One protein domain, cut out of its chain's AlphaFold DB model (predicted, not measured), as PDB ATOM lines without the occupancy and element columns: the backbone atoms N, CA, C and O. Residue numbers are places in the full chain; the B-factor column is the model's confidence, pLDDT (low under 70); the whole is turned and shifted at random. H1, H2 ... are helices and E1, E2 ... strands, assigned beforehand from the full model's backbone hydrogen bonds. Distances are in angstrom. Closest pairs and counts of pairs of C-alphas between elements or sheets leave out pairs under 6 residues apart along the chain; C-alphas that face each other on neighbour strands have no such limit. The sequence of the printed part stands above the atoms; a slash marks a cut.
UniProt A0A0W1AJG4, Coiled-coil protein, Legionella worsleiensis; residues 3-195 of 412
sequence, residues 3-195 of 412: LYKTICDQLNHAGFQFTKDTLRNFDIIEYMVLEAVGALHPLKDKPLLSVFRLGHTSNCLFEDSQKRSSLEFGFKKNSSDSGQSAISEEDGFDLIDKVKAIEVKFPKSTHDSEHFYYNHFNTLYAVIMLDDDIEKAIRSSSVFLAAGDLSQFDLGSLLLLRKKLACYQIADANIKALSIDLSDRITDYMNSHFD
ATOM      1  N   LEU A   3       7.948  40.944   8.752       96.00
ATOM      2  CA  LEU A   3       9.414  40.925   8.596       96.00
ATOM      3  C   LEU A   3      10.072  39.609   9.062       96.00
ATOM      4  O   LEU A   3      10.700  38.920   8.263       96.00
ATOM      5  N   TYR A   4       9.849  39.185  10.314       96.50
ATOM      6  CA  TYR A   4      10.345  37.882  10.789       96.50
ATOM      7  C   TYR A   4       9.762  36.700  10.017       96.50
ATOM      8  O   TYR A   4      10.421  35.675   9.900       96.50
ATOM      9  N   LYS A   5       8.527  36.813   9.501       96.56
ATOM     10  CA  LYS A   5       7.953  35.767   8.647       96.56
ATOM     11  C   LYS A   5       8.774  35.631   7.364       96.56
ATOM     12  O   LYS A   5       9.154  34.521   7.039       96.56
ATOM     13  N   THR A   6       9.102  36.741   6.707       97.31
ATOM     14  CA  THR A   6       9.922  36.755   5.489       97.31
ATOM     15  C   THR A   6      11.280  36.083   5.707       97.31
ATOM     16  O   THR A   6      11.664  35.229   4.916       97.31
ATOM     17  N   ILE A   7      11.978  36.403   6.804       97.75
ATOM     18  CA  ILE A   7      13.271  35.777   7.139       97.75
ATOM     19  C   ILE A   7      13.098  34.282   7.440       97.75
ATOM     20  O   ILE A   7      13.838  33.450   6.925       97.75
ATOM     21  N   CYS A   8      12.102  33.938   8.261       97.50
ATOM     22  CA  CYS A   8      11.799  32.566   8.658       97.50
ATOM     23  C   CYS A   8      11.463  31.679   7.456       97.50
ATOM     24  O   CYS A   8      11.994  30.580   7.352       97.50
ATOM     25  N   ASP A   9      10.610  32.154   6.548       97.75
ATOM     26  CA  ASP A   9      10.206  31.415   5.352       97.75
ATOM     27  C   ASP A   9      11.428  31.155   4.449       97.75
ATOM     28  O   ASP A   9      11.603  30.037   3.966       97.75
ATOM     29  N   GLN A  10      12.316  32.147   4.291       98.06
ATOM     30  CA  GLN A  10      13.549  32.019   3.508       98.06
ATOM     31  C   GLN A  10      14.535  31.014   4.125       98.06
ATOM     32  O   GLN A  10      15.042  30.135   3.430       98.06
ATOM     33  N   LEU A  11      14.783  31.109   5.434       98.19
ATOM     34  CA  LEU A  11      15.665  30.186   6.158       98.19
ATOM     35  C   LEU A  11      15.122  28.751   6.145       98.19
ATOM     36  O   LEU A  11      15.864  27.818   5.843       98.19
ATOM     37  N   ASN A  12      13.818  28.578   6.382       97.69
ATOM     38  CA  ASN A  12      13.163  27.272   6.337       97.69
ATOM     39  C   ASN A  12      13.246  26.649   4.936       97.69
ATOM     40  O   ASN A  12      13.451  25.442   4.819       97.69
ATOM     41  N   HIS A  13      13.129  27.456   3.876       97.06
ATOM     42  CA  HIS A  13      13.303  26.983   2.502       97.06
ATOM     43  C   HIS A  13      14.724  26.458   2.237       97.06
ATOM     44  O   HIS A  13      14.892  25.480   1.513       97.06
ATOM     45  N   ALA A  14      15.737  27.048   2.877       97.12
ATOM     46  CA  ALA A  14      17.116  26.561   2.842       97.12
ATOM     47  C   ALA A  14      17.401  25.389   3.805       97.12
ATOM     48  O   ALA A  14      18.543  24.940   3.880       97.12
ATOM     49  N   GLY A  15      16.389  24.875   4.515       97.56
ATOM     50  CA  GLY A  15      16.514  23.743   5.439       97.56
ATOM     51  C   GLY A  15      16.815  24.126   6.892       97.56
ATOM     52  O   GLY A  15      16.912  23.242   7.741       97.56
ATOM     53  N   PHE A  16      16.910  25.419   7.210       97.06
ATOM     54  CA  PHE A  16      17.152  25.898   8.569       97.06
ATOM     55  C   PHE A  16      15.837  26.075   9.326       97.06
ATOM     56  O   PHE A  16      15.117  27.042   9.097       97.06
ATOM     57  N   GLN A  17      15.527  25.147  10.232       96.38
ATOM     58  CA  GLN A  17      14.258  25.122  10.964       96.38
ATOM     59  C   GLN A  17      14.224  26.155  12.098       96.38
ATOM     60  O   GLN A  17      14.494  25.841  13.257       96.38
ATOM     61  N   PHE A  18      13.848  27.390  11.776       96.25
ATOM     62  CA  PHE A  18      13.662  28.451  12.762       96.25
ATOM     63  C   PHE A  18      12.187  28.800  12.951       96.25
ATOM     64  O   PHE A  18      11.372  28.722  12.032       96.25
ATOM     65  N   THR A  19      11.844  29.238  14.162       95.94
ATOM     66  CA  THR A  19      10.553  29.875  14.441       95.94
ATOM     67  C   THR A  19      10.720  31.389  14.514       95.94
ATOM     68  O   THR A  19      11.815  31.903  14.752       95.94
ATOM     69  N   LYS A  20       9.616  32.131  14.373       94.62
ATOM     70  CA  LYS A  20       9.629  33.595  14.536       94.62
ATOM     71  C   LYS A  20      10.114  34.018  15.923       94.62
ATOM     72  O   LYS A  20      10.798  35.027  16.025       94.62
ATOM     73  N   ASP A  21       9.768  33.261  16.961       93.31
ATOM     74  CA  ASP A  21      10.175  33.572  18.333       93.31
ATOM     75  C   ASP A  21      11.657  33.282  18.561       93.31
ATOM     76  O   ASP A  21      12.331  34.056  19.232       93.31
ATOM     77  N   THR A  22      12.199  32.242  17.920       93.94
ATOM     78  CA  THR A  22      13.645  31.998  17.909       93.94
ATOM     79  C   THR A  22      14.387  33.166  17.258       93.94
ATOM     80  O   THR A  22      15.297  33.716  17.867       93.94
ATOM     81  N   LEU A  23      13.957  33.605  16.067       93.69
ATOM     82  CA  LEU A  23      14.608  34.704  15.342       93.69
ATOM     83  C   LEU A  23      14.505  36.058  16.057       93.69
ATOM     84  O   LEU A  23      15.381  36.902  15.888       93.69
ATOM     85  N   ARG A  24      13.458  36.280  16.861       91.19
ATOM     86  CA  ARG A  24      13.343  37.486  17.700       91.19
ATOM     87  C   ARG A  24      14.450  37.592  18.742       91.19
ATOM     88  O   ARG A  24      14.812  38.702  19.090       91.19
ATOM     89  N   ASN A  25      14.987  36.468  19.206       91.12
ATOM     90  CA  ASN A  25      16.057  36.439  20.204       91.12
ATOM     91  C   ASN A  25      17.466  36.503  19.579       91.12
ATOM     92  O   ASN A  25      18.448  36.284  20.283       91.12
ATOM     93  N   PHE A  26      17.570  36.682  18.255       91.31
ATOM     94  CA  PHE A  26      18.841  36.688  17.512       91.31
ATOM     95  C   PHE A  26      19.279  38.104  17.112       91.31
ATOM     96  O   PHE A  26      20.321  38.244  16.474       91.31
ATOM     97  N   ASP A  27      18.458  39.126  17.383       92.44
ATOM     98  CA  ASP A  27      18.658  40.513  16.933       92.44
ATOM     99  C   ASP A  27      18.969  40.608  15.415       92.44
ATOM    100  O   ASP A  27      19.714  41.462  14.926       92.44
ATOM    101  N   ILE A  28      18.430  39.656  14.638       95.94
ATOM    102  CA  ILE A  28      18.823  39.411  13.243       95.94
ATOM    103  C   ILE A  28      18.466  40.575  12.313       95.94
ATOM    104  O   ILE A  28      19.210  40.856  11.376       95.94
ATOM    105  N   ILE A  29      17.349  41.266  12.561       97.31
ATOM    106  CA  ILE A  29      16.902  42.389  11.725       97.31
ATOM    107  C   ILE A  29      17.878  43.557  11.878       97.31
ATOM    108  O   ILE A  29      18.247  44.205  10.902       97.31
ATOM    109  N   GLU A  30      18.330  43.794  13.100       96.31
ATOM    110  CA  GLU A  30      19.246  44.847  13.488       96.31
ATOM    111  C   GLU A  30      20.595  44.642  12.805       96.31
ATOM    112  O   GLU A  30      21.115  45.571  12.188       96.31
ATOM    113  N   TYR A  31      21.118  43.413  12.804       96.62
ATOM    114  CA  TYR A  31      22.356  43.092  12.093       96.62
ATOM    115  C   TYR A  31      22.222  43.195  10.568       96.62
ATOM    116  O   TYR A  31      23.135  43.712   9.923       96.62
ATOM    117  N   MET A  32      21.079  42.807   9.993       97.88
ATOM    118  CA  MET A  32      20.797  43.011   8.563       97.88
ATOM    119  C   MET A  32      20.725  44.501   8.190       97.88
ATOM    120  O   MET A  32      21.222  44.908   7.139       97.88
ATOM    121  N   VAL A  33      20.158  45.343   9.060       97.88
ATOM    122  CA  VAL A  33      20.147  46.803   8.876       97.88
ATOM    123  C   VAL A  33      21.555  47.390   9.027       97.88
ATOM    124  O   VAL A  33      21.952  48.223   8.211       97.88
ATOM    125  N   LEU A  34      22.342  46.935  10.010       96.81
ATOM    126  CA  LEU A  34      23.738  47.351  10.182       96.81
ATOM    127  C   LEU A  34      24.619  46.940   8.994       96.81
ATOM    128  O   LEU A  34      25.520  47.691   8.618       96.81
ATOM    129  N   GLU A  35      24.363  45.786   8.372       96.31
ATOM    130  CA  GLU A  35      25.017  45.390   7.123       96.31
ATOM    131  C   GLU A  35      24.671  46.361   5.986       96.31
ATOM    132  O   GLU A  35      25.575  46.858   5.315       96.31
ATOM    133  N   ALA A  36      23.386  46.688   5.805       95.94
ATOM    134  CA  ALA A  36      22.915  47.556   4.722       95.94
ATOM    135  C   ALA A  36      23.517  48.977   4.753       95.94
ATOM    136  O   ALA A  36      23.548  49.668   3.728       95.94
ATOM    137  N   VAL A  37      24.007  49.411   5.918       94.75
ATOM    138  CA  VAL A  37      24.680  50.707   6.115       94.75
ATOM    139  C   VAL A  37      26.191  50.593   6.315       94.75
ATOM    140  O   VAL A  37      26.842  51.577   6.663       94.75
ATOM    141  N   GLY A  38      26.759  49.397   6.134       93.81
ATOM    142  CA  GLY A  38      28.196  49.168   6.263       93.81
ATOM    143  C   GLY A  38      28.735  49.396   7.681       93.81
ATOM    144  O   GLY A  38      29.906  49.733   7.862       93.81
ATOM    145  N   ALA A  39      27.888  49.260   8.702       94.94
ATOM    146  CA  ALA A  39      28.271  49.404  10.105       94.94
ATOM    147  C   ALA A  39      28.695  48.073  10.742       94.94
ATOM    148  O   ALA A  39      29.391  48.085  11.753       94.94
ATOM    149  N   LEU A  40      28.345  46.932  10.140       93.19
ATOM    150  CA  LEU A  40      28.621  45.617  10.720       93.19
ATOM    151  C   LEU A  40      30.128  45.334  10.882       93.19
ATOM    152  O   LEU A  40      30.568  44.951  11.961       93.19
ATOM    153  N   HIS A  41      30.938  45.584   9.846       92.62
ATOM    154  CA  HIS A  41      32.388  45.350   9.907       92.62
ATOM    155  C   HIS A  41      33.112  46.260  10.924       92.62
ATOM    156  O   HIS A  41      33.884  45.741  11.725       92.62
ATOM    157  N   PRO A  42      32.887  47.593  10.957       91.81
ATOM    158  CA  PRO A  42      33.460  48.449  11.999       91.81
ATOM    159  C   PRO A  42      33.081  48.056  13.432       91.81
ATOM    160  O   PRO A  42      33.831  48.358  14.353       91.81
ATOM    161  N   LEU A  43      31.931  47.404  13.617       91.31
ATOM    162  CA  LEU A  43      31.440  46.947  14.918       91.31
ATOM    163  C   LEU A  43      31.793  45.481  15.215       91.31
ATOM    164  O   LEU A  43      31.284  44.905  16.181       91.31
ATOM    165  N   LYS A  44      32.659  44.864  14.404       88.75
ATOM    166  CA  LYS A  44      33.126  43.499  14.630       88.75
ATOM    167  C   LYS A  44      33.751  43.371  16.023       88.75
ATOM    168  O   LYS A  44      34.400  44.294  16.514       88.75
ATOM    169  N   ASP A  45      33.511  42.228  16.661       86.06
ATOM    170  CA  ASP A  45      34.005  41.882  18.000       86.06
ATOM    171  C   ASP A  45      33.470  42.770  19.142       86.06
ATOM    172  O   ASP A  45      33.832  42.579  20.305       86.06
ATOM    173  N   LYS A  46      32.561  43.713  18.857       88.62
ATOM    174  CA  LYS A  46      31.905  44.513  19.890       88.62
ATOM    175  C   LYS A  46      30.711  43.753  20.495       88.62
ATOM    176  O   LYS A  46      29.964  43.101  19.758       88.62
ATOM    177  N   PRO A  47      30.481  43.854  21.819       87.62
ATOM    178  CA  PRO A  47      29.374  43.202  22.520       87.62
ATOM    179  C   PRO A  47      28.052  43.937  22.291       87.62
ATOM    180  O   PRO A  47      27.446  44.440  23.233       87.62
ATOM    181  N   LEU A  48      27.623  44.049  21.034       90.12
ATOM    182  CA  LEU A  48      26.403  44.762  20.672       90.12
ATOM    183  C   LEU A  48      25.184  44.131  21.349       90.12
ATOM    184  O   LEU A  48      25.011  42.912  21.349       90.12
ATOM    185  N   LEU A  49      24.340  44.992  21.901       89.50
ATOM    186  CA  LEU A  49      22.975  44.674  22.282       89.50
ATOM    187  C   LEU A  49      22.075  45.452  21.336       89.50
ATOM    188  O   LEU A  49      22.205  46.677  21.264       89.50
ATOM    189  N   SER A  50      21.193  44.759  20.623       92.00
ATOM    190  CA  SER A  50      20.255  45.423  19.727       92.00
ATOM    191  C   SER A  50      18.836  44.968  20.032       92.00
ATOM    192  O   SER A  50      18.643  43.896  20.591       92.00
ATOM    193  N   VAL A  51      17.847  45.815  19.756       91.88
ATOM    194  CA  VAL A  51      16.438  45.450  19.938       91.88
ATOM    195  C   VAL A  51      15.595  46.037  18.819       91.88
ATOM    196  O   VAL A  51      15.558  47.249  18.615       91.88
ATOM    197  N   PHE A  52      14.849  45.175  18.145       93.81
ATOM    198  CA  PHE A  52      13.854  45.528  17.155       93.81
ATOM    199  C   PHE A  52      12.467  45.526  17.794       93.81
ATOM    200  O   PHE A  52      11.985  44.503  18.294       93.81
ATOM    201  N   ARG A  53      11.771  46.665  17.725       92.56
ATOM    202  CA  ARG A  53      10.359  46.760  18.108       92.56
ATOM    203  C   ARG A  53       9.512  47.035  16.884       92.56
ATOM    204  O   ARG A  53       9.677  48.045  16.206       92.56
ATOM    205  N   LEU A  54       8.571  46.129  16.627       91.88
ATOM    206  CA  LEU A  54       7.558  46.351  15.607       91.88
ATOM    207  C   LEU A  54       6.621  47.471  16.061       91.88
ATOM    208  O   LEU A  54       5.973  47.338  17.100       91.88
ATOM    209  N   GLY A  55       6.495  48.512  15.241       90.06
ATOM    210  CA  GLY A  55       5.857  49.748  15.681       90.06
ATOM    211  C   GLY A  55       6.838  50.612  16.475       90.06
ATOM    212  O   GLY A  55       7.611  50.098  17.281       90.06
ATOM    213  N   HIS A  56       6.803  51.929  16.278       86.56
ATOM    214  CA  HIS A  56       7.431  52.848  17.228       86.56
ATOM    215  C   HIS A  56       6.422  53.242  18.308       86.56
ATOM    216  O   HIS A  56       5.244  53.455  18.029       86.56
ATOM    217  N   THR A  57       6.899  53.359  19.543       82.94
ATOM    218  CA  THR A  57       6.117  53.859  20.688       82.94
ATOM    219  C   THR A  57       6.523  55.274  21.097       82.94
ATOM    220  O   THR A  57       6.063  55.773  22.118       82.94
ATOM    221  N   SER A  58       7.415  55.900  20.328       83.62
ATOM    222  CA  SER A  58       7.867  57.279  20.530       83.62
ATOM    223  C   SER A  58       6.749  58.280  20.250       83.62
ATOM    224  O   SER A  58       5.904  58.025  19.388       83.62
ATOM    225  N   ASN A  59       6.802  59.449  20.895       84.06
ATOM    226  CA  ASN A  59       5.929  60.580  20.577       84.06
ATOM    227  C   ASN A  59       6.317  61.275  19.258       84.06
ATOM    228  O   ASN A  59       5.704  62.282  18.897       84.06
ATOM    229  N   CYS A  60       7.320  60.772  18.523       84.12
ATOM    230  CA  CYS A  60       7.600  61.216  17.160       84.12
ATOM    231  C   CYS A  60       6.345  61.095  16.283       84.12
ATOM    232  O   CYS A  60       5.850  60.001  16.015       84.12
ATOM    233  N   LEU A  61       5.856  62.241  15.808       83.81
ATOM    234  CA  LEU A  61       4.736  62.319  14.878       83.81
ATOM    235  C   LEU A  61       5.254  62.263  13.442       83.81
ATOM    236  O   LEU A  61       6.142  63.026  13.060       83.81
ATOM    237  N   PHE A  62       4.660  61.383  12.643       87.25
ATOM    238  CA  PHE A  62       4.909  61.281  11.211       87.25
ATOM    239  C   PHE A  62       3.633  61.666  10.462       87.25
ATOM    240  O   PHE A  62       2.548  61.214  10.816       87.25
ATOM    241  N   GLU A  63       3.756  62.523   9.450       86.38
ATOM    242  CA  GLU A  63       2.602  63.016   8.677       86.38
ATOM    243  C   GLU A  63       2.023  61.965   7.734       86.38
ATOM    244  O   GLU A  63       0.862  62.039   7.334       86.38
ATOM    245  N   ASP A  64       2.848  61.001   7.336       89.56
ATOM    246  CA  ASP A  64       2.419  59.933   6.457       89.56
ATOM    247  C   ASP A  64       1.855  58.754   7.264       89.56
ATOM    248  O   ASP A  64       2.219  58.492   8.410       89.56
ATOM    249  N   SER A  65       0.954  57.999   6.644       91.25
ATOM    250  CA  SER A  65       0.373  56.793   7.239       91.25
ATOM    251  C   SER A  65       1.290  55.569   7.106       91.25
ATOM    252  O   SER A  65       0.805  54.433   7.138       91.25
ATOM    253  N   GLN A  66       2.590  55.762   6.843       95.94
ATOM    254  CA  GLN A  66       3.509  54.650   6.615       95.94
ATOM    255  C   GLN A  66       3.872  53.982   7.944       95.94
ATOM    256  O   GLN A  66       4.089  54.633   8.969       95.94
ATOM    257  N   LYS A  67       3.947  52.650   7.924       95.88
ATOM    258  CA  LYS A  67       4.321  51.873   9.106       95.88
ATOM    259  C   LYS A  67       5.803  52.041   9.396       95.88
ATOM    260  O   LYS A  67       6.629  52.061   8.482       95.88
ATOM    261  N   ARG A  68       6.112  52.156  10.682       96.25
ATOM    262  CA  ARG A  68       7.461  52.363  11.187       96.25
ATOM    263  C   ARG A  68       7.711  51.493  12.396       96.25
ATOM    264  O   ARG A  68       6.806  51.284  13.199       96.25
ATOM    265  N   SER A  69       8.955  51.087  12.546       95.88
ATOM    266  CA  SER A  69       9.452  50.272  13.647       95.88
ATOM    267  C   SER A  69      10.707  50.915  14.227       95.88
ATOM    268  O   SER A  69      11.368  51.700  13.541       95.88
ATOM    269  N   SER A  70      11.029  50.618  15.484       94.94
ATOM    270  CA  SER A  70      12.247  51.126  16.119       94.94
ATOM    271  C   SER A  70      13.334  50.060  16.177       94.94
ATOM    272  O   SER A  70      13.064  48.877  16.394       94.94
ATOM    273  N   LEU A  71      14.574  50.499  15.979       95.00
ATOM    274  CA  LEU A  71      15.777  49.730  16.249       95.00
ATOM    275  C   LEU A  71      16.568  50.449  17.331       95.00
ATOM    276  O   LEU A  71      16.834  51.647  17.227       95.00
ATOM    277  N   GLU A  72      16.945  49.712  18.358       93.69
ATOM    278  CA  GLU A  72      17.728  50.197  19.481       93.69
ATOM    279  C   GLU A  72      19.088  49.524  19.482       93.69
ATOM    280  O   GLU A  72      19.194  48.339  19.178       93.69
ATOM    281  N   PHE A  73      20.118  50.281  19.843       93.94
ATOM    282  CA  PHE A  73      21.498  49.826  19.859       93.94
ATOM    283  C   PHE A  73      22.184  50.273  21.145       93.94
ATOM    284  O   PHE A  73      22.064  51.419  21.593       93.94
ATOM    285  N   GLY A  74      22.951  49.363  21.721       92.25
ATOM    286  CA  GLY A  74      23.786  49.583  22.886       92.25
ATOM    287  C   GLY A  74      24.832  48.485  22.995       92.25
ATOM    288  O   GLY A  74      25.150  47.792  22.026       92.25
ATOM    289  N   PHE A  75      25.354  48.302  24.199       89.75
ATOM    290  CA  PHE A  75      26.277  47.218  24.498       89.75
ATOM    291  C   PHE A  75      25.720  46.352  25.624       89.75
ATOM    292  O   PHE A  75      25.117  46.857  26.577       89.75
ATOM    293  N   LYS A  76      25.953  45.040  25.535       86.69
ATOM    294  CA  LYS A  76      25.658  44.106  26.621       86.69
ATOM    295  C   LYS A  76      26.493  44.533  27.831       86.69
ATOM    296  O   LYS A  76      27.718  44.611  27.754       86.69
ATOM    297  N   LYS A  77      25.835  44.831  28.956       79.50
ATOM    298  CA  LYS A  77      26.544  44.992  30.229       79.50
ATOM    299  C   LYS A  77      27.154  43.641  30.572       79.50
ATOM    300  O   LYS A  77      26.422  42.659  30.677       79.50
ATOM    301  N   ASN A  78      28.469  43.603  30.762       69.44
ATOM    302  CA  ASN A  78      29.098  42.445  31.380       69.44
ATOM    303  C   ASN A  78      28.420  42.244  32.736       69.44
ATOM    304  O   ASN A  78      28.360  43.181  33.538       69.44
ATOM    305  N   SER A  79      27.828  41.067  32.951       61.88
ATOM    306  CA  SER A  79      27.253  40.713  34.244       61.88
ATOM    307  C   SER A  79      28.321  40.968  35.302       61.88
ATOM    308  O   SER A  79      29.469  40.554  35.151       61.88
ATOM    309  N   SER A  80      27.943  41.720  36.328       55.12
ATOM    310  CA  SER A  80      28.786  42.400  37.320       55.12
ATOM    311  C   SER A  80      29.774  41.523  38.110       55.12
ATOM    312  O   SER A  80      30.496  42.045  38.952       55.12
ATOM    313  N   ASP A  81      29.860  40.230  37.813       59.12
ATOM    314  CA  ASP A  81      30.708  39.260  38.501       59.12
ATOM    315  C   ASP A  81      32.111  39.102  37.889       59.12
ATOM    316  O   ASP A  81      32.981  38.515  38.525       59.12
ATOM    317  N   SER A  82      32.385  39.622  36.682       54.47
ATOM    318  CA  SER A  82      33.675  39.375  36.002       54.47
ATOM    319  C   SER A  82      34.715  40.499  36.096       54.47
ATOM    320  O   SER A  82      35.798  40.364  35.528       54.47
ATOM    321  N   GLY A  83      34.436  41.609  36.792       57.03
ATOM    322  CA  GLY A  83      35.405  42.707  36.968       57.03
ATOM    323  C   GLY A  83      35.884  43.367  35.663       57.03
ATOM    324  O   GLY A  83      36.859  44.119  35.677       57.03
ATOM    325  N   GLN A  84      35.231  43.094  34.529       56.03
ATOM    326  CA  GLN A  84      35.582  43.699  33.249       56.03
ATOM    327  C   GLN A  84      35.114  45.153  33.179       56.03
ATOM    328  O   GLN A  84      33.999  45.488  33.580       56.03
ATOM    329  N   SER A  85      36.011  45.988  32.647       57.88
ATOM    330  CA  SER A  85      35.886  47.437  32.497       57.88
ATOM    331  C   SER A  85      34.504  47.856  32.003       57.88
ATOM    332  O   SER A  85      33.996  47.312  31.021       57.88
ATOM    333  N   ALA A  86      33.930  48.869  32.656       73.69
ATOM    334  CA  ALA A  86      32.810  49.614  32.102       73.69
ATOM    335  C   ALA A  86      33.142  50.031  30.660       73.69
ATOM    336  O   ALA A  86      34.285  50.400  30.370       73.69
ATOM    337  N   ILE A  87      32.152  49.937  29.769       79.81
ATOM    338  CA  ILE A  87      32.246  50.455  28.400       79.81
ATOM    339  C   ILE A  87      32.715  51.905  28.482       79.81
ATOM    340  O   ILE A  87      32.137  52.699  29.231       79.81
ATOM    341  N   SER A  88      33.775  52.233  27.746       87.25
ATOM    342  CA  SER A  88      34.288  53.595  27.729       87.25
ATOM    343  C   SER A  88      33.273  54.533  27.069       87.25
ATOM    344  O   SER A  88      32.520  54.139  26.177       87.25
ATOM    345  N   GLU A  89      33.251  55.796  27.486       87.25
ATOM    346  CA  GLU A  89      32.420  56.815  26.831       87.25
ATOM    347  C   GLU A  89      32.769  56.936  25.333       87.25
ATOM    348  O   GLU A  89      31.894  57.135  24.490       87.25
ATOM    349  N   GLU A  90      34.044  56.721  24.996       89.56
ATOM    350  CA  GLU A  90      34.560  56.707  23.628       89.56
ATOM    351  C   GLU A  90      33.950  55.581  22.777       89.56
ATOM    352  O   GLU A  90      33.495  55.848  21.665       89.56
ATOM    353  N   ASP A  91      33.843  54.357  23.307       89.94
ATOM    354  CA  ASP A  91      33.152  53.250  22.626       89.94
ATOM    355  C   ASP A  91      31.669  53.573  22.388       89.94
ATOM    356  O   ASP A  91      31.106  53.221  21.349       89.94
ATOM    357  N   GLY A  92      31.031  54.263  23.340       91.56
ATOM    358  CA  GLY A  92      29.652  54.725  23.202       91.56
ATOM    359  C   GLY A  92      29.487  55.724  22.058       91.56
ATOM    360  O   GLY A  92      28.582  55.579  21.231       91.56
ATOM    361  N   PHE A  93      30.380  56.712  21.967       91.44
ATOM    362  CA  PHE A  93      30.372  57.674  20.866       91.44
ATOM    363  C   PHE A  93      30.688  57.030  19.515       91.44
ATOM    364  O   PHE A  93      30.027  57.374  18.532       91.44
ATOM    365  N   ASP A  94      31.637  56.090  19.452       91.31
ATOM    366  CA  ASP A  94      31.944  55.369  18.211       91.31
ATOM    367  C   ASP A  94      30.732  54.560  17.728       91.31
ATOM    368  O   ASP A  94      30.345  54.691  16.564       91.31
ATOM    369  N   LEU A  95      30.049  53.826  18.620       93.12
ATOM    370  CA  LEU A  95      28.813  53.111  18.277       93.12
ATOM    371  C   LEU A  95      27.761  54.058  17.698       93.12
ATOM    372  O   LEU A  95      27.231  53.803  16.615       93.12
ATOM    373  N   ILE A  96      27.474  55.161  18.397       93.31
ATOM    374  CA  ILE A  96      26.510  56.170  17.941       93.31
ATOM    375  C   ILE A  96      26.894  56.677  16.546       93.31
ATOM    376  O   ILE A  96      26.033  56.825  15.677       93.31
ATOM    377  N   ASP A  97      28.177  56.943  16.309       91.38
ATOM    378  CA  ASP A  97      28.644  57.437  15.019       91.38
ATOM    379  C   ASP A  97      28.473  56.412  13.891       91.38
ATOM    380  O   ASP A  97      28.057  56.821  12.801       91.38
ATOM    381  N   LYS A  98      28.696  55.112  14.140       93.12
ATOM    382  CA  LYS A  98      28.427  54.047  13.152       93.12
ATOM    383  C   LYS A  98      26.937  53.864  12.892       93.12
ATOM    384  O   LYS A  98      26.524  53.793  11.737       93.12
ATOM    385  N   VAL A  99      26.118  53.809  13.942       94.44
ATOM    386  CA  VAL A  99      24.675  53.538  13.829       94.44
ATOM    387  C   VAL A  99      23.938  54.696  13.154       94.44
ATOM    388  O   VAL A  99      23.016  54.471  12.375       94.44
ATOM    389  N   LYS A 100      24.399  55.940  13.329       93.88
ATOM    390  CA  LYS A 100      23.873  57.101  12.588       93.88
ATOM    391  C   LYS A 100      23.988  56.977  11.066       93.88
ATOM    392  O   LYS A 100      23.336  57.739  10.354       93.88
ATOM    393  N   ALA A 101      24.775  56.038  10.536       92.75
ATOM    394  CA  ALA A 101      24.756  55.725   9.109       92.75
ATOM    395  C   ALA A 101      23.365  55.266   8.623       92.75
ATOM    396  O   ALA A 101      23.048  55.461   7.451       92.75
ATOM    397  N   ILE A 102      22.506  54.758   9.518       95.62
ATOM    398  CA  ILE A 102      21.091  54.457   9.249       95.62
ATOM    399  C   ILE A 102      20.329  55.702   8.799       95.62
ATOM    400  O   ILE A 102      19.757  55.684   7.712       95.62
ATOM    401  N   GLU A 103      20.404  56.805   9.550       93.69
ATOM    402  CA  GLU A 103      19.753  58.078   9.184       93.69
ATOM    403  C   GLU A 103      20.217  58.600   7.820       93.69
ATOM    404  O   GLU A 103      19.487  59.255   7.078       93.69
ATOM    405  N   VAL A 104      21.466  58.292   7.482       90.12
ATOM    406  CA  VAL A 104      22.125  58.789   6.283       90.12
ATOM    407  C   VAL A 104      21.823  57.904   5.065       90.12
ATOM    408  O   VAL A 104      21.703  58.421   3.951       90.12
ATOM    409  N   LYS A 105      21.672  56.585   5.237       91.81
ATOM    410  CA  LYS A 105      21.256  55.646   4.179       91.81
ATOM    411  C   LYS A 105      19.744  55.686   3.939       91.81
ATOM    412  O   LYS A 105      19.311  55.637   2.791       91.81
ATOM    413  N   PHE A 106      18.961  55.822   5.007       94.31
ATOM    414  CA  PHE A 106      17.502  55.805   4.998       94.31
ATOM    415  C   PHE A 106      16.971  57.173   5.448       94.31
ATOM    416  O   PHE A 106      16.653  57.358   6.621       94.31
ATOM    417  N   PRO A 107      16.852  58.161   4.542       90.44
ATOM    418  CA  PRO A 107      16.595  59.560   4.904       90.44
ATOM    419  C   PRO A 107      15.213  59.824   5.521       90.44
ATOM    420  O   PRO A 107      14.970  60.922   6.010       90.44
ATOM    421  N   LYS A 108      14.297  58.846   5.471       93.44
ATOM    422  CA  LYS A 108      12.993  58.895   6.148       93.44
ATOM    423  C   LYS A 108      13.025  58.334   7.573       93.44
ATOM    424  O   LYS A 108      11.990  58.310   8.238       93.44
ATOM    425  N   SER A 109      14.180  57.845   8.018       94.56
ATOM    426  CA  SER A 109      14.386  57.441   9.401       94.56
ATOM    427  C   SER A 109      14.702  58.646  10.286       94.56
ATOM    428  O   SER A 109      14.994  59.741   9.801       94.56
ATOM    429  N   THR A 110      14.571  58.478  11.595       93.56
ATOM    430  CA  THR A 110      14.776  59.555  12.568       93.56
ATOM    431  C   THR A 110      15.314  58.987  13.869       93.56
ATOM    432  O   THR A 110      14.817  57.971  14.353       93.56
ATOM    433  N   HIS A 111      16.321  59.652  14.435       93.56
ATOM    434  CA  HIS A 111      16.779  59.410  15.800       93.56
ATOM    435  C   HIS A 111      15.641  59.599  16.815       93.56
ATOM    436  O   HIS A 111      15.031  60.666  16.888       93.56
ATOM    437  N   ASP A 112      15.405  58.580  17.637       89.69
ATOM    438  CA  ASP A 112      14.438  58.629  18.729       89.69
ATOM    439  C   ASP A 112      15.109  59.064  20.036       89.69
ATOM    440  O   ASP A 112      15.632  58.256  20.804       89.69
ATOM    441  N   SER A 113      15.086  60.372  20.294       83.44
ATOM    442  CA  SER A 113      15.667  60.953  21.506       83.44
ATOM    443  C   SER A 113      14.854  60.684  22.777       83.44
ATOM    444  O   SER A 113      15.307  61.037  23.862       83.44
ATOM    445  N   GLU A 114      13.649  60.117  22.689       78.31
ATOM    446  CA  GLU A 114      12.814  59.872  23.872       78.31
ATOM    447  C   GLU A 114      13.131  58.542  24.560       78.31
ATOM    448  O   GLU A 114      12.825  58.362  25.740       78.31
ATOM    449  N   HIS A 115      13.807  57.617  23.875       68.50
ATOM    450  CA  HIS A 115      14.132  56.309  24.448       68.50
ATOM    451  C   HIS A 115      15.101  56.377  25.641       68.50
ATOM    452  O   HIS A 115      15.136  55.448  26.451       68.50
ATOM    453  N   PHE A 116      15.802  57.503  25.841       59.78
ATOM    454  CA  PHE A 116      16.560  57.749  27.074       59.78
ATOM    455  C   PHE A 116      15.681  57.687  28.338       59.78
ATOM    456  O   PHE A 116      16.187  57.332  29.401       59.78
ATOM    457  N   TYR A 117      14.378  57.976  28.236       54.84
ATOM    458  CA  TYR A 117      13.460  58.002  29.383       54.84
ATOM    459  C   TYR A 117      12.878  56.626  29.742       54.84
ATOM    460  O   TYR A 117      12.488  56.412  30.888       54.84
ATOM    461  N   TYR A 118      12.871  55.673  28.804       61.25
ATOM    462  CA  TYR A 118      12.294  54.332  28.982       61.25
ATOM    463  C   TYR A 118      13.358  53.230  29.021       61.25
ATOM    464  O   TYR A 118      13.061  52.071  28.748       61.25
ATOM    465  N   ASN A 119      14.601  53.602  29.346       58.50
ATOM    466  CA  ASN A 119      15.831  52.851  29.093       58.50
ATOM    467  C   ASN A 119      15.947  51.523  29.873       58.50
ATOM    468  O   ASN A 119      16.763  51.372  30.780       58.50
ATOM    469  N   HIS A 120      15.121  50.538  29.524       60.75
ATOM    470  CA  HIS A 120      15.156  49.193  30.095       60.75
ATOM    471  C   HIS A 120      16.367  48.385  29.591       60.75
ATOM    472  O   HIS A 120      16.726  47.388  30.211       60.75
ATOM    473  N   PHE A 121      17.026  48.824  28.509       65.12
ATOM    474  CA  PHE A 121      18.020  48.029  27.776       65.12
ATOM    475  C   PHE A 121      19.431  48.645  27.693       65.12
ATOM    476  O   PHE A 121      20.292  48.086  27.028       65.12
ATOM    477  N   ASN A 122      19.737  49.735  28.409       79.12
ATOM    478  CA  ASN A 122      20.989  50.504  28.222       79.12
ATOM    479  C   ASN A 122      21.210  50.922  26.759       79.12
ATOM    480  O   ASN A 122      22.332  50.911  26.250       79.12
ATOM    481  N   THR A 123      20.120  51.281  26.092       88.31
ATOM    482  CA  THR A 123      20.118  51.801  24.734       88.31
ATOM    483  C   THR A 123      20.928  53.096  24.712       88.31
ATOM    484  O   THR A 123      20.655  54.029  25.471       88.31
ATOM    485  N   LEU A 124      21.956  53.127  23.866       91.06
ATOM    486  CA  LEU A 124      22.789  54.303  23.612       91.06
ATOM    487  C   LEU A 124      22.243  55.119  22.443       91.06
ATOM    488  O   LEU A 124      22.422  56.335  22.393       91.06
ATOM    489  N   TYR A 125      21.593  54.443  21.497       93.38
ATOM    490  CA  TYR A 125      21.046  55.067  20.309       93.38
ATOM    491  C   TYR A 125      19.829  54.300  19.794       93.38
ATOM    492  O   TYR A 125      19.855  53.073  19.724       93.38
ATOM    493  N   ALA A 126      18.780  55.021  19.406       93.75
ATOM    494  CA  ALA A 126      17.563  54.446  18.851       93.75
ATOM    495  C   ALA A 126      17.178  55.159  17.555       93.75
ATOM    496  O   ALA A 126      17.304  56.377  17.440       93.75
ATOM    497  N   VAL A 127      16.697  54.410  16.571       95.44
ATOM    498  CA  VAL A 127      16.266  54.947  15.281       95.44
ATOM    499  C   VAL A 127      14.911  54.374  14.905       95.44
ATOM    500  O   VAL A 127      14.677  53.171  15.002       95.44
ATOM    501  N   ILE A 128      14.010  55.243  14.465       96.06
ATOM    502  CA  ILE A 128      12.716  54.864  13.905       96.06
ATOM    503  C   ILE A 128      12.869  54.809  12.391       96.06
ATOM    504  O   ILE A 128      13.282  55.789  11.773       96.06
ATOM    505  N   MET A 129      12.529  53.674  11.789       97.12
ATOM    506  CA  MET A 129      12.645  53.425  10.351       97.12
ATOM    507  C   MET A 129      11.307  53.007   9.753       97.12
ATOM    508  O   MET A 129      10.478  52.410  10.437       97.12
ATOM    509  N   LEU A 130      11.116  53.277   8.460       97.19
ATOM    510  CA  LEU A 130      10.014  52.693   7.696       97.19
ATOM    511  C   LEU A 130      10.156  51.173   7.622       97.19
ATOM    512  O   LEU A 130      11.238  50.669   7.315       97.19
ATOM    513  N   ASP A 131       9.044  50.461   7.801       97.31
ATOM    514  CA  ASP A 131       9.009  48.999   7.664       97.31
ATOM    515  C   ASP A 131       9.473  48.557   6.262       97.31
ATOM    516  O   ASP A 131      10.204  47.577   6.141       97.31
ATOM    517  N   ASP A 132       9.131  49.321   5.216       97.38
ATOM    518  CA  ASP A 132       9.558  49.058   3.833       97.38
ATOM    519  C   ASP A 132      11.082  49.161   3.656       97.38
ATOM    520  O   ASP A 132      11.679  48.416   2.878       97.38
ATOM    521  N   ASP A 133      11.735  50.095   4.352       97.44
ATOM    522  CA  ASP A 133      13.188  50.270   4.266       97.44
ATOM    523  C   ASP A 133      13.923  49.184   5.064       97.44
ATOM    524  O   ASP A 133      14.958  48.688   4.614       97.44
ATOM    525  N   ILE A 134      13.347  48.738   6.186       98.12
ATOM    526  CA  ILE A 134      13.822  47.558   6.919       98.12
ATOM    527  C   ILE A 134      13.676  46.302   6.052       98.12
ATOM    528  O   ILE A 134      14.606  45.503   5.963       98.12
ATOM    529  N   GLU A 135      12.544  46.125   5.363       97.94
ATOM    530  CA  GLU A 135      12.344  44.989   4.460       97.94
ATOM    531  C   GLU A 135      13.364  44.982   3.314       97.94
ATOM    532  O   GLU A 135      13.926  43.930   3.002       97.94
ATOM    533  N   LYS A 136      13.658  46.143   2.712       97.06
ATOM    534  CA  LYS A 136      14.725  46.257   1.702       97.06
ATOM    535  C   LYS A 136      16.079  45.847   2.274       97.06
ATOM    536  O   LYS A 136      16.773  45.062   1.632       97.06
ATOM    537  N   ALA A 137      16.430  46.328   3.471       97.69
ATOM    538  CA  ALA A 137      17.673  45.954   4.141       97.69
ATOM    539  C   ALA A 137      17.757  44.433   4.349       97.69
ATOM    540  O   ALA A 137      18.733  43.820   3.917       97.69
ATOM    541  N   ILE A 138      16.693  43.819   4.883       98.12
ATOM    542  CA  ILE A 138      16.569  42.364   5.058       98.12
ATOM    543  C   ILE A 138      16.807  41.640   3.731       98.12
ATOM    544  O   ILE A 138      17.683  40.783   3.656       98.12
ATOM    545  N   ARG A 139      16.074  41.997   2.671       97.69
ATOM    546  CA  ARG A 139      16.150  41.311   1.369       97.69
ATOM    547  C   ARG A 139      17.512  41.446   0.692       97.69
ATOM    548  O   ARG A 139      17.894  40.562  -0.066       97.69
ATOM    549  N   SER A 140      18.227  42.538   0.956       96.25
ATOM    550  CA  SER A 140      19.576  42.778   0.432       96.25
ATOM    551  C   SER A 140      20.702  42.202   1.298       96.25
ATOM    552  O   SER A 140      21.858  42.238   0.882       96.25
ATOM    553  N   SER A 141      20.386  41.705   2.499       98.12
ATOM    554  CA  SER A 141      21.384  41.216   3.451       98.12
ATOM    555  C   SER A 141      22.022  39.906   2.998       98.12
ATOM    556  O   SER A 141      21.369  39.047   2.397       98.12
ATOM    557  N   SER A 142      23.288  39.702   3.353       98.19
ATOM    558  CA  SER A 142      24.008  38.474   3.013       98.19
ATOM    559  C   SER A 142      23.379  37.241   3.650       98.19
ATOM    560  O   SER A 142      23.356  36.189   3.025       98.19
ATOM    561  N   VAL A 143      22.808  37.362   4.852       98.06
ATOM    562  CA  VAL A 143      22.091  36.257   5.507       98.06
ATOM    563  C   VAL A 143      20.864  35.838   4.694       98.06
ATOM    564  O   VAL A 143      20.654  34.648   4.469       98.06
ATOM    565  N   PHE A 144      20.073  36.801   4.209       98.38
ATOM    566  CA  PHE A 144      18.884  36.504   3.410       98.38
ATOM    567  C   PHE A 144      19.249  35.908   2.044       98.38
ATOM    568  O   PHE A 144      18.671  34.900   1.640       98.38
ATOM    569  N   LEU A 145      20.243  36.485   1.363       98.38
ATOM    570  CA  LEU A 145      20.729  36.000   0.066       98.38
ATOM    571  C   LEU A 145      21.369  34.609   0.174       98.38
ATOM    572  O   LEU A 145      21.116  33.749  -0.668       98.38
ATOM    573  N   ALA A 146      22.134  34.345   1.236       98.12
ATOM    574  CA  ALA A 146      22.757  33.047   1.492       98.12
ATOM    575  C   ALA A 146      21.760  31.952   1.878       98.12
ATOM    576  O   ALA A 146      22.085  30.777   1.749       98.12
ATOM    577  N   ALA A 147      20.559  32.315   2.330       98.19
ATOM    578  CA  ALA A 147      19.424  31.408   2.501       98.19
ATOM    579  C   ALA A 147      18.571  31.284   1.218       98.19
ATOM    580  O   ALA A 147      17.577  30.561   1.179       98.19
ATOM    581  N   GLY A 148      18.943  32.007   0.161       97.44
ATOM    582  CA  GLY A 148      18.317  32.008  -1.153       97.44
ATOM    583  C   GLY A 148      18.652  30.804  -2.026       97.44
ATOM    584  O   GLY A 148      19.318  29.840  -1.624       97.44
ATOM    585  N   ASP A 149      18.193  30.904  -3.267       97.94
ATOM    586  CA  ASP A 149      18.622  30.057  -4.372       97.94
ATOM    587  C   ASP A 149      20.042  30.456  -4.808       97.94
ATOM    588  O   ASP A 149      20.252  31.506  -5.416       97.94
ATOM    589  N   LEU A 150      21.029  29.617  -4.474       98.19
ATOM    590  CA  LEU A 150      22.441  29.887  -4.763       98.19
ATOM    591  C   LEU A 150      22.786  29.759  -6.253       98.19
ATOM    592  O   LEU A 150      23.832  30.250  -6.669       98.19
ATOM    593  N   SER A 151      21.911  29.154  -7.065       97.81
ATOM    594  CA  SER A 151      22.139  29.003  -8.508       97.81
ATOM    595  C   SER A 151      22.047  30.307  -9.294       97.81
ATOM    596  O   SER A 151      22.504  30.379 -10.432       97.81
ATOM    597  N   GLN A 152      21.524  31.359  -8.664       97.00
ATOM    598  CA  GLN A 152      21.420  32.698  -9.242       97.00
ATOM    599  C   GLN A 152      22.730  33.492  -9.162       97.00
ATOM    600  O   GLN A 152      22.809  34.587  -9.715       97.00
ATOM    601  N   PHE A 153      23.746  32.966  -8.475       97.44
ATOM    602  CA  PHE A 153      25.019  33.643  -8.261       97.44
ATOM    603  C   PHE A 153      26.139  32.967  -9.053       97.44
ATOM    604  O   PHE A 153      26.271  31.742  -9.064       97.44
ATOM    605  N   ASP A 154      26.990  33.781  -9.676       97.31
ATOM    606  CA  ASP A 154      28.276  33.320 -10.190       97.31
ATOM    607  C   ASP A 154      29.262  33.012  -9.041       97.31
ATOM    608  O   ASP A 154      29.045  33.367  -7.878       97.31
ATOM    609  N   LEU A 155      30.377  32.353  -9.369       97.88
ATOM    610  CA  LEU A 155      31.394  31.960  -8.392       97.88
ATOM    611  C   LEU A 155      31.978  33.150  -7.608       97.88
ATOM    612  O   LEU A 155      32.179  33.044  -6.397       97.88
ATOM    613  N   GLY A 156      32.245  34.278  -8.271       96.81
ATOM    614  CA  GLY A 156      32.781  35.475  -7.621       96.81
ATOM    615  C   GLY A 156      31.784  36.054  -6.620       96.81
ATOM    616  O   GLY A 156      32.143  36.340  -5.475       96.81
ATOM    617  N   SER A 157      30.513  36.126  -7.012       96.88
ATOM    618  CA  SER A 157      29.407  36.548  -6.153       96.88
ATOM    619  C   SER A 157      29.226  35.635  -4.932       96.88
ATOM    620  O   SER A 157      29.042  36.138  -3.822       96.88
ATOM    621  N   LEU A 158      29.340  34.309  -5.088       98.38
ATOM    622  CA  LEU A 158      29.278  33.346  -3.974       98.38
ATOM    623  C   LEU A 158      30.454  33.508  -3.000       98.38
ATOM    624  O   LEU A 158      30.260  33.524  -1.781       98.38
ATOM    625  N   LEU A 159      31.671  33.678  -3.522       98.38
ATOM    626  CA  LEU A 159      32.858  33.930  -2.703       98.38
ATOM    627  C   LEU A 159      32.727  35.241  -1.922       98.38
ATOM    628  O   LEU A 159      33.017  35.272  -0.724       98.38
ATOM    629  N   LEU A 160      32.244  36.307  -2.566       97.19
ATOM    630  CA  LEU A 160      32.006  37.593  -1.917       97.19
ATOM    631  C   LEU A 160      30.911  37.492  -0.846       97.19
ATOM    632  O   LEU A 160      31.085  38.012   0.257       97.19
ATOM    633  N   LEU A 161      29.814  36.787  -1.135       97.88
ATOM    634  CA  LEU A 161      28.734  36.526  -0.182       97.88
ATOM    635  C   LEU A 161      29.257  35.809   1.071       97.88
ATOM    636  O   LEU A 161      28.968  36.230   2.192       97.88
ATOM    637  N   ARG A 162      30.118  34.797   0.897       97.75
ATOM    638  CA  ARG A 162      30.791  34.097   2.001       97.75
ATOM    639  C   ARG A 162      31.646  35.042   2.854       97.75
ATOM    640  O   ARG A 162      31.602  34.975   4.080       97.75
ATOM    641  N   LYS A 163      32.403  35.956   2.234       96.62
ATOM    642  CA  LYS A 163      33.210  36.954   2.967       96.62
ATOM    643  C   LYS A 163      32.331  37.938   3.743       96.62
ATOM    644  O   LYS A 163      32.653  38.263   4.882       96.62
ATOM    645  N   LYS A 164      31.198  38.368   3.177       96.19
ATOM    646  CA  LYS A 164      30.236  39.234   3.874       96.19
ATOM    647  C   LYS A 164      29.592  38.550   5.079       96.19
ATOM    648  O   LYS A 164      29.464  39.188   6.121       96.19
ATOM    649  N   LEU A 165      29.261  37.260   4.990       96.94
ATOM    650  CA  LEU A 165      28.768  36.495   6.143       96.94
ATOM    651  C   LEU A 165      29.769  36.478   7.304       96.94
ATOM    652  O   LEU A 165      29.358  36.541   8.457       96.94
ATOM    653  N   ALA A 166      31.077  36.488   7.031       94.88
ATOM    654  CA  ALA A 166      32.083  36.560   8.091       94.88
ATOM    655  C   ALA A 166      32.008  37.860   8.922       94.88
ATOM    656  O   ALA A 166      32.475  37.880  10.061       94.88
ATOM    657  N   CYS A 167      31.385  38.931   8.409       93.62
ATOM    658  CA  CYS A 167      31.122  40.148   9.184       93.62
ATOM    659  C   CYS A 167      30.077  39.937  10.291       93.62
ATOM    660  O   CYS A 167      30.086  40.683  11.263       93.62
ATOM    661  N   TYR A 168      29.216  38.921  10.180       93.75
ATOM    662  CA  TYR A 168      28.230  38.567  11.208       93.75
ATOM    663  C   TYR A 168      28.840  37.813  12.396       93.75
ATOM    664  O   TYR A 168      28.132  37.496  13.348       93.75
ATOM    665  N   GLN A 169      30.152  37.557  12.398       86.88
ATOM    666  CA  GLN A 169      30.874  37.004  13.548       86.88
ATOM    667  C   GLN A 169      31.109  38.069  14.630       86.88
ATOM    668  O   GLN A 169      32.235  38.351  15.032       86.88
ATOM    669  N   ILE A 170      30.027  38.686  15.079       79.88
ATOM    670  CA  ILE A 170      29.983  39.611  16.208       79.88
ATOM    671  C   ILE A 170      29.803  38.832  17.518       79.88
ATOM    672  O   ILE A 170      29.702  37.605  17.522       79.88
ATOM    673  N   ALA A 171      29.761  39.529  18.652       73.25
ATOM    674  CA  ALA A 171      29.687  38.913  19.981       73.25
ATOM    675  C   ALA A 171      28.374  38.159  20.295       73.25
ATOM    676  O   ALA A 171      28.186  37.697  21.422       73.25
ATOM    677  N   ASP A 172      27.448  38.045  19.342       86.00
ATOM    678  CA  ASP A 172      26.239  37.249  19.495       86.00
ATOM    679  C   ASP A 172      26.451  35.822  18.961       86.00
ATOM    680  O   ASP A 172      26.781  35.600  17.796       86.00
ATOM    681  N   ALA A 173      26.300  34.831  19.842       90.12
ATOM    682  CA  ALA A 173      26.597  33.438  19.516       90.12
ATOM    683  C   ALA A 173      25.596  32.834  18.520       90.12
ATOM    684  O   ALA A 173      25.985  31.992  17.709       90.12
ATOM    685  N   ASN A 174      24.335  33.270  18.559       92.38
ATOM    686  CA  ASN A 174      23.274  32.720  17.723       92.38
ATOM    687  C   ASN A 174      23.442  33.173  16.273       92.38
ATOM    688  O   ASN A 174      23.445  32.344  15.360       92.38
ATOM    689  N   ILE A 175      23.647  34.476  16.056       93.12
ATOM    690  CA  ILE A 175      23.876  35.002  14.706       93.12
ATOM    691  C   ILE A 175      25.206  34.505  14.130       93.12
ATOM    692  O   ILE A 175      25.286  34.192  12.942       93.12
ATOM    693  N   LYS A 176      26.232  34.345  14.980       94.12
ATOM    694  CA  LYS A 176      27.514  33.761  14.584       94.12
ATOM    695  C   LYS A 176      27.338  32.324  14.094       94.12
ATOM    696  O   LYS A 176      27.827  32.017  13.010       94.12
ATOM    697  N   ALA A 177      26.645  31.473  14.853       95.56
ATOM    698  CA  ALA A 177      26.372  30.090  14.453       95.56
ATOM    699  C   ALA A 177      25.630  30.038  13.110       95.56
ATOM    700  O   ALA A 177      26.116  29.416  12.170       95.56
ATOM    701  N   LEU A 178      24.549  30.815  12.969       96.19
ATOM    702  CA  LEU A 178      23.804  30.905  11.712       96.19
ATOM    703  C   LEU A 178      24.689  31.351  10.533       96.19
ATOM    704  O   LEU A 178      24.590  30.803   9.438       96.19
ATOM    705  N   SER A 179      25.569  32.336  10.740       96.44
ATOM    706  CA  SER A 179      26.474  32.815   9.686       96.44
ATOM    707  C   SER A 179      27.485  31.757   9.230       96.44
ATOM    708  O   SER A 179      27.837  31.725   8.050       96.44
ATOM    709  N   ILE A 180      27.929  30.886  10.146       97.06
ATOM    710  CA  ILE A 180      28.826  29.765   9.847       97.06
ATOM    711  C   ILE A 180      28.072  28.720   9.028       97.06
ATOM    712  O   ILE A 180      28.527  28.388   7.938       97.06
ATOM    713  N   ASP A 181      26.883  28.303   9.469       97.62
ATOM    714  CA  ASP A 181      26.110  27.285   8.751       97.62
ATOM    715  C   ASP A 181      25.735  27.740   7.325       97.62
ATOM    716  O   ASP A 181      25.775  26.966   6.367       97.62
ATOM    717  N   LEU A 182      25.412  29.028   7.147       98.12
ATOM    718  CA  LEU A 182      25.168  29.616   5.823       98.12
ATOM    719  C   LEU A 182      26.441  29.682   4.965       98.12
ATOM    720  O   LEU A 182      26.383  29.466   3.754       98.12
ATOM    721  N   SER A 183      27.596  29.964   5.572       98.19
ATOM    722  CA  SER A 183      28.897  29.948   4.892       98.19
ATOM    723  C   SER A 183      29.283  28.535   4.435       98.19
ATOM    724  O   SER A 183      29.817  28.365   3.331       98.19
ATOM    725  N   ASP A 184      28.986  27.523   5.247       98.25
ATOM    726  CA  ASP A 184      29.216  26.116   4.922       98.25
ATOM    727  C   ASP A 184      28.306  25.676   3.774       98.25
ATOM    728  O   ASP A 184      28.801  25.151   2.777       98.25
ATOM    729  N   ARG A 185      27.017  26.046   3.805       98.31
ATOM    730  CA  ARG A 185      26.085  25.828   2.684       98.31
ATOM    731  C   ARG A 185      26.611  26.400   1.363       98.31
ATOM    732  O   ARG A 185      26.537  25.732   0.330       98.31
ATOM    733  N   ILE A 186      27.135  27.629   1.371       98.56
ATOM    734  CA  ILE A 186      27.736  28.242   0.172       98.56
ATOM    735  C   ILE A 186      28.959  27.440  -0.286       98.56
ATOM    736  O   ILE A 186      29.132  27.203  -1.479       98.56
ATOM    737  N   THR A 187      29.801  27.006   0.651       98.50
ATOM    738  CA  THR A 187      31.007  26.224   0.354       98.50
ATOM    739  C   THR A 187      30.667  24.865  -0.262       98.50
ATOM    740  O   THR A 187      31.259  24.499  -1.278       98.50
ATOM    741  N   ASP A 188      29.675  24.160   0.274       98.56
ATOM    742  CA  ASP A 188      29.185  22.888  -0.265       98.56
ATOM    743  C   ASP A 188      28.590  23.054  -1.665       98.56
ATOM    744  O   ASP A 188      28.892  22.271  -2.573       98.56
ATOM    745  N   TYR A 189      27.798  24.113  -1.872       98.50
ATOM    746  CA  TYR A 189      27.264  24.449  -3.188       98.50
ATOM    747  C   TYR A 189      28.390  24.712  -4.193       98.50
ATOM    748  O   TYR A 189      28.380  24.129  -5.279       98.50
ATOM    749  N   MET A 190      29.387  25.527  -3.823       98.56
ATOM    750  CA  MET A 190      30.523  25.829  -4.694       98.56
ATOM    751  C   MET A 190      31.305  24.565  -5.061       98.56
ATOM    752  O   MET A 190      31.566  24.330  -6.236       98.56
ATOM    753  N   ASN A 191      31.615  23.718  -4.076       98.38
ATOM    754  CA  ASN A 191      32.341  22.463  -4.286       98.38
ATOM    755  C   ASN A 191      31.584  21.457  -5.165       98.38
ATOM    756  O   ASN A 191      32.212  20.590  -5.771       98.38
ATOM    757  N   SER A 192      30.253  21.551  -5.215       98.38
ATOM    758  CA  SER A 192      29.404  20.668  -6.022       98.38
ATOM    759  C   SER A 192      29.219  21.155  -7.464       98.38
ATOM    760  O   SER A 192      28.894  20.346  -8.328       98.38
ATOM    761  N   HIS A 193      29.414  22.453  -7.732       98.44
ATOM    762  CA  HIS A 193      29.098  23.073  -9.030       98.44
ATOM    763  C   HIS A 193      30.302  23.682  -9.758       98.44
ATOM    764  O   HIS A 193      30.218  23.918 -10.962       98.44
ATOM    765  N   PHE A 194      31.418  23.929  -9.069       98.06
ATOM    766  CA  PHE A 194      32.614  24.536  -9.649       98.06
ATOM    767  C   PHE A 194      33.856  23.691  -9.378       98.06
ATOM    768  O   PHE A 194      33.977  23.008  -8.361       98.06
ATOM    769  N   ASP A 195      34.810  23.769 -10.301       98.00
ATOM    770  CA  ASP A 195      36.101  23.115 -10.145       98.00
ATOM    771  C   ASP A 195      36.925  23.761  -9.013       98.00
ATOM    772  O   ASP A 195      36.972  24.985  -8.868       98.00
TER     773      ASP A 195
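This is residues 3 to 195 of the 412 residues of the protein "Coiled-coil protein" of Legionella worsleiensis (UniProt A0A0W1AJG4). A twisted three-stranded sheet, with H4 and the inner helix H3 over one face, makes one end of this domain, and the helical hairpin of H9 and H10, with short H8 packed on both, makes the other. H3 is in the middle between the two ends, H7 leads from E3 past H3 toward H8, H1 and H2 lie together at the side of the helical end, and residues 79 to 84 stick out as the tip of a loop. The printed part has 193 residues with ten named helices and three named strands, in the order H1 H2 H3 E1 E2 H4 H5 H6 E3 H7 H8 H9 H10; the sheet runs E1 E2 E3, antiparallel, and the class is mostly helix. The whole is compact, with a radius of gyration of the C-alphas of 17.4 A and spans of 56 by 48 by 29 A.

Find C-alpha 3 at (9.414, 40.925, 8.596), where H1 begins; it holds residues 3 to 13 and is 15.7 A long. Next come H2, residues 20 to 24, and H3, residues 28 to 36 and 12.5 A long. Look for E1 at residues 48 to 53, 16.4 A, and for E2 at residues 68 to 75, 23.6 A, which begins at C-alpha 68 (7.461, 52.363, 11.187). H4 follows at residues 89 to 99, 15.5 A, then the short H5, residues 101 to 105, and H6, residues 115 to 118. E3 is residues 123 to 130, 19.8 A, and H7 begins at the next residue, 131, and runs to 140 over 14.2 A. H8 is residues 142 to 146, H9 is residues 155 to 168, 20.9 A, and H10, residues 173 to 193, runs 30.5 A to C-alpha 193 at (29.098, 23.073, -9.030).

Start at the sheet, which is twisted, its C-alphas lying up to 4.1 A off the best plane. E1 and E2 are an antiparallel hairpin at 161 degrees, with N 51 and O 72 within hydrogen-bond range at 2.9 A. E2 and E3 are antiparallel at 158 degrees, with N 71 and O 127 at 2.8 A. The sheet with H3, H4 and H7 forms two layers, helices on one face of a sheet. H3 is over E1 and E2 at a height over the sheet of 9.8 A and only just stands up from it, rising 40.4 degrees. H4 is on the same face at a height of 7.4 A, only just over E2, with 3 of its C-alphas there, and runs along the strands at 22 degrees to E2 on the local plane. H5 only grazes the sheet with residues 102 to 103, and H6 with residues 115 to 116. H3 and H7 touch, about perpendicular at 75 degrees, closest at the C-alphas of Val 33 and Ala 137, 5.4 A. Farther out, the hub H8 touches H9 at the C-alphas of Ser 142 and Leu 161, 6.0 A, and H10 at those of Ala 146 and Leu 182, 6.0 A; H1 only just touches H8, with 3 pairs of C-alphas within 8 A, closest Ile 7 and Phe 144 at 6.8 A. H9 and H10 are a helical hairpin, at a shallow tilt of 12 degrees, opposite ways, closest at the C-alphas of Arg 162 and Ser 183, 5.4 A. H1 and H2 touch, closest at the C-alphas of Tyr 4 and Lys 20, 5.7 A. Every O i to N i+4 pair is within hydrogen-bond range in H1, H2, H3, H4, H5, H7, H8 and H10; H9 has 8 of 10, and H6 is too short for such a pair.

The two C-alphas farthest apart are those of Tyr 117 and Asp 195, 57.4 A. The printed part has no cut. The links from H3 to E1, E1 to E2 and E2 to H4 are long, with 11, 14 and 13 residues. Mean pLDDT of the printed part is 91.0; look at residues 78 to 85 and 115 to 121 for values under 70.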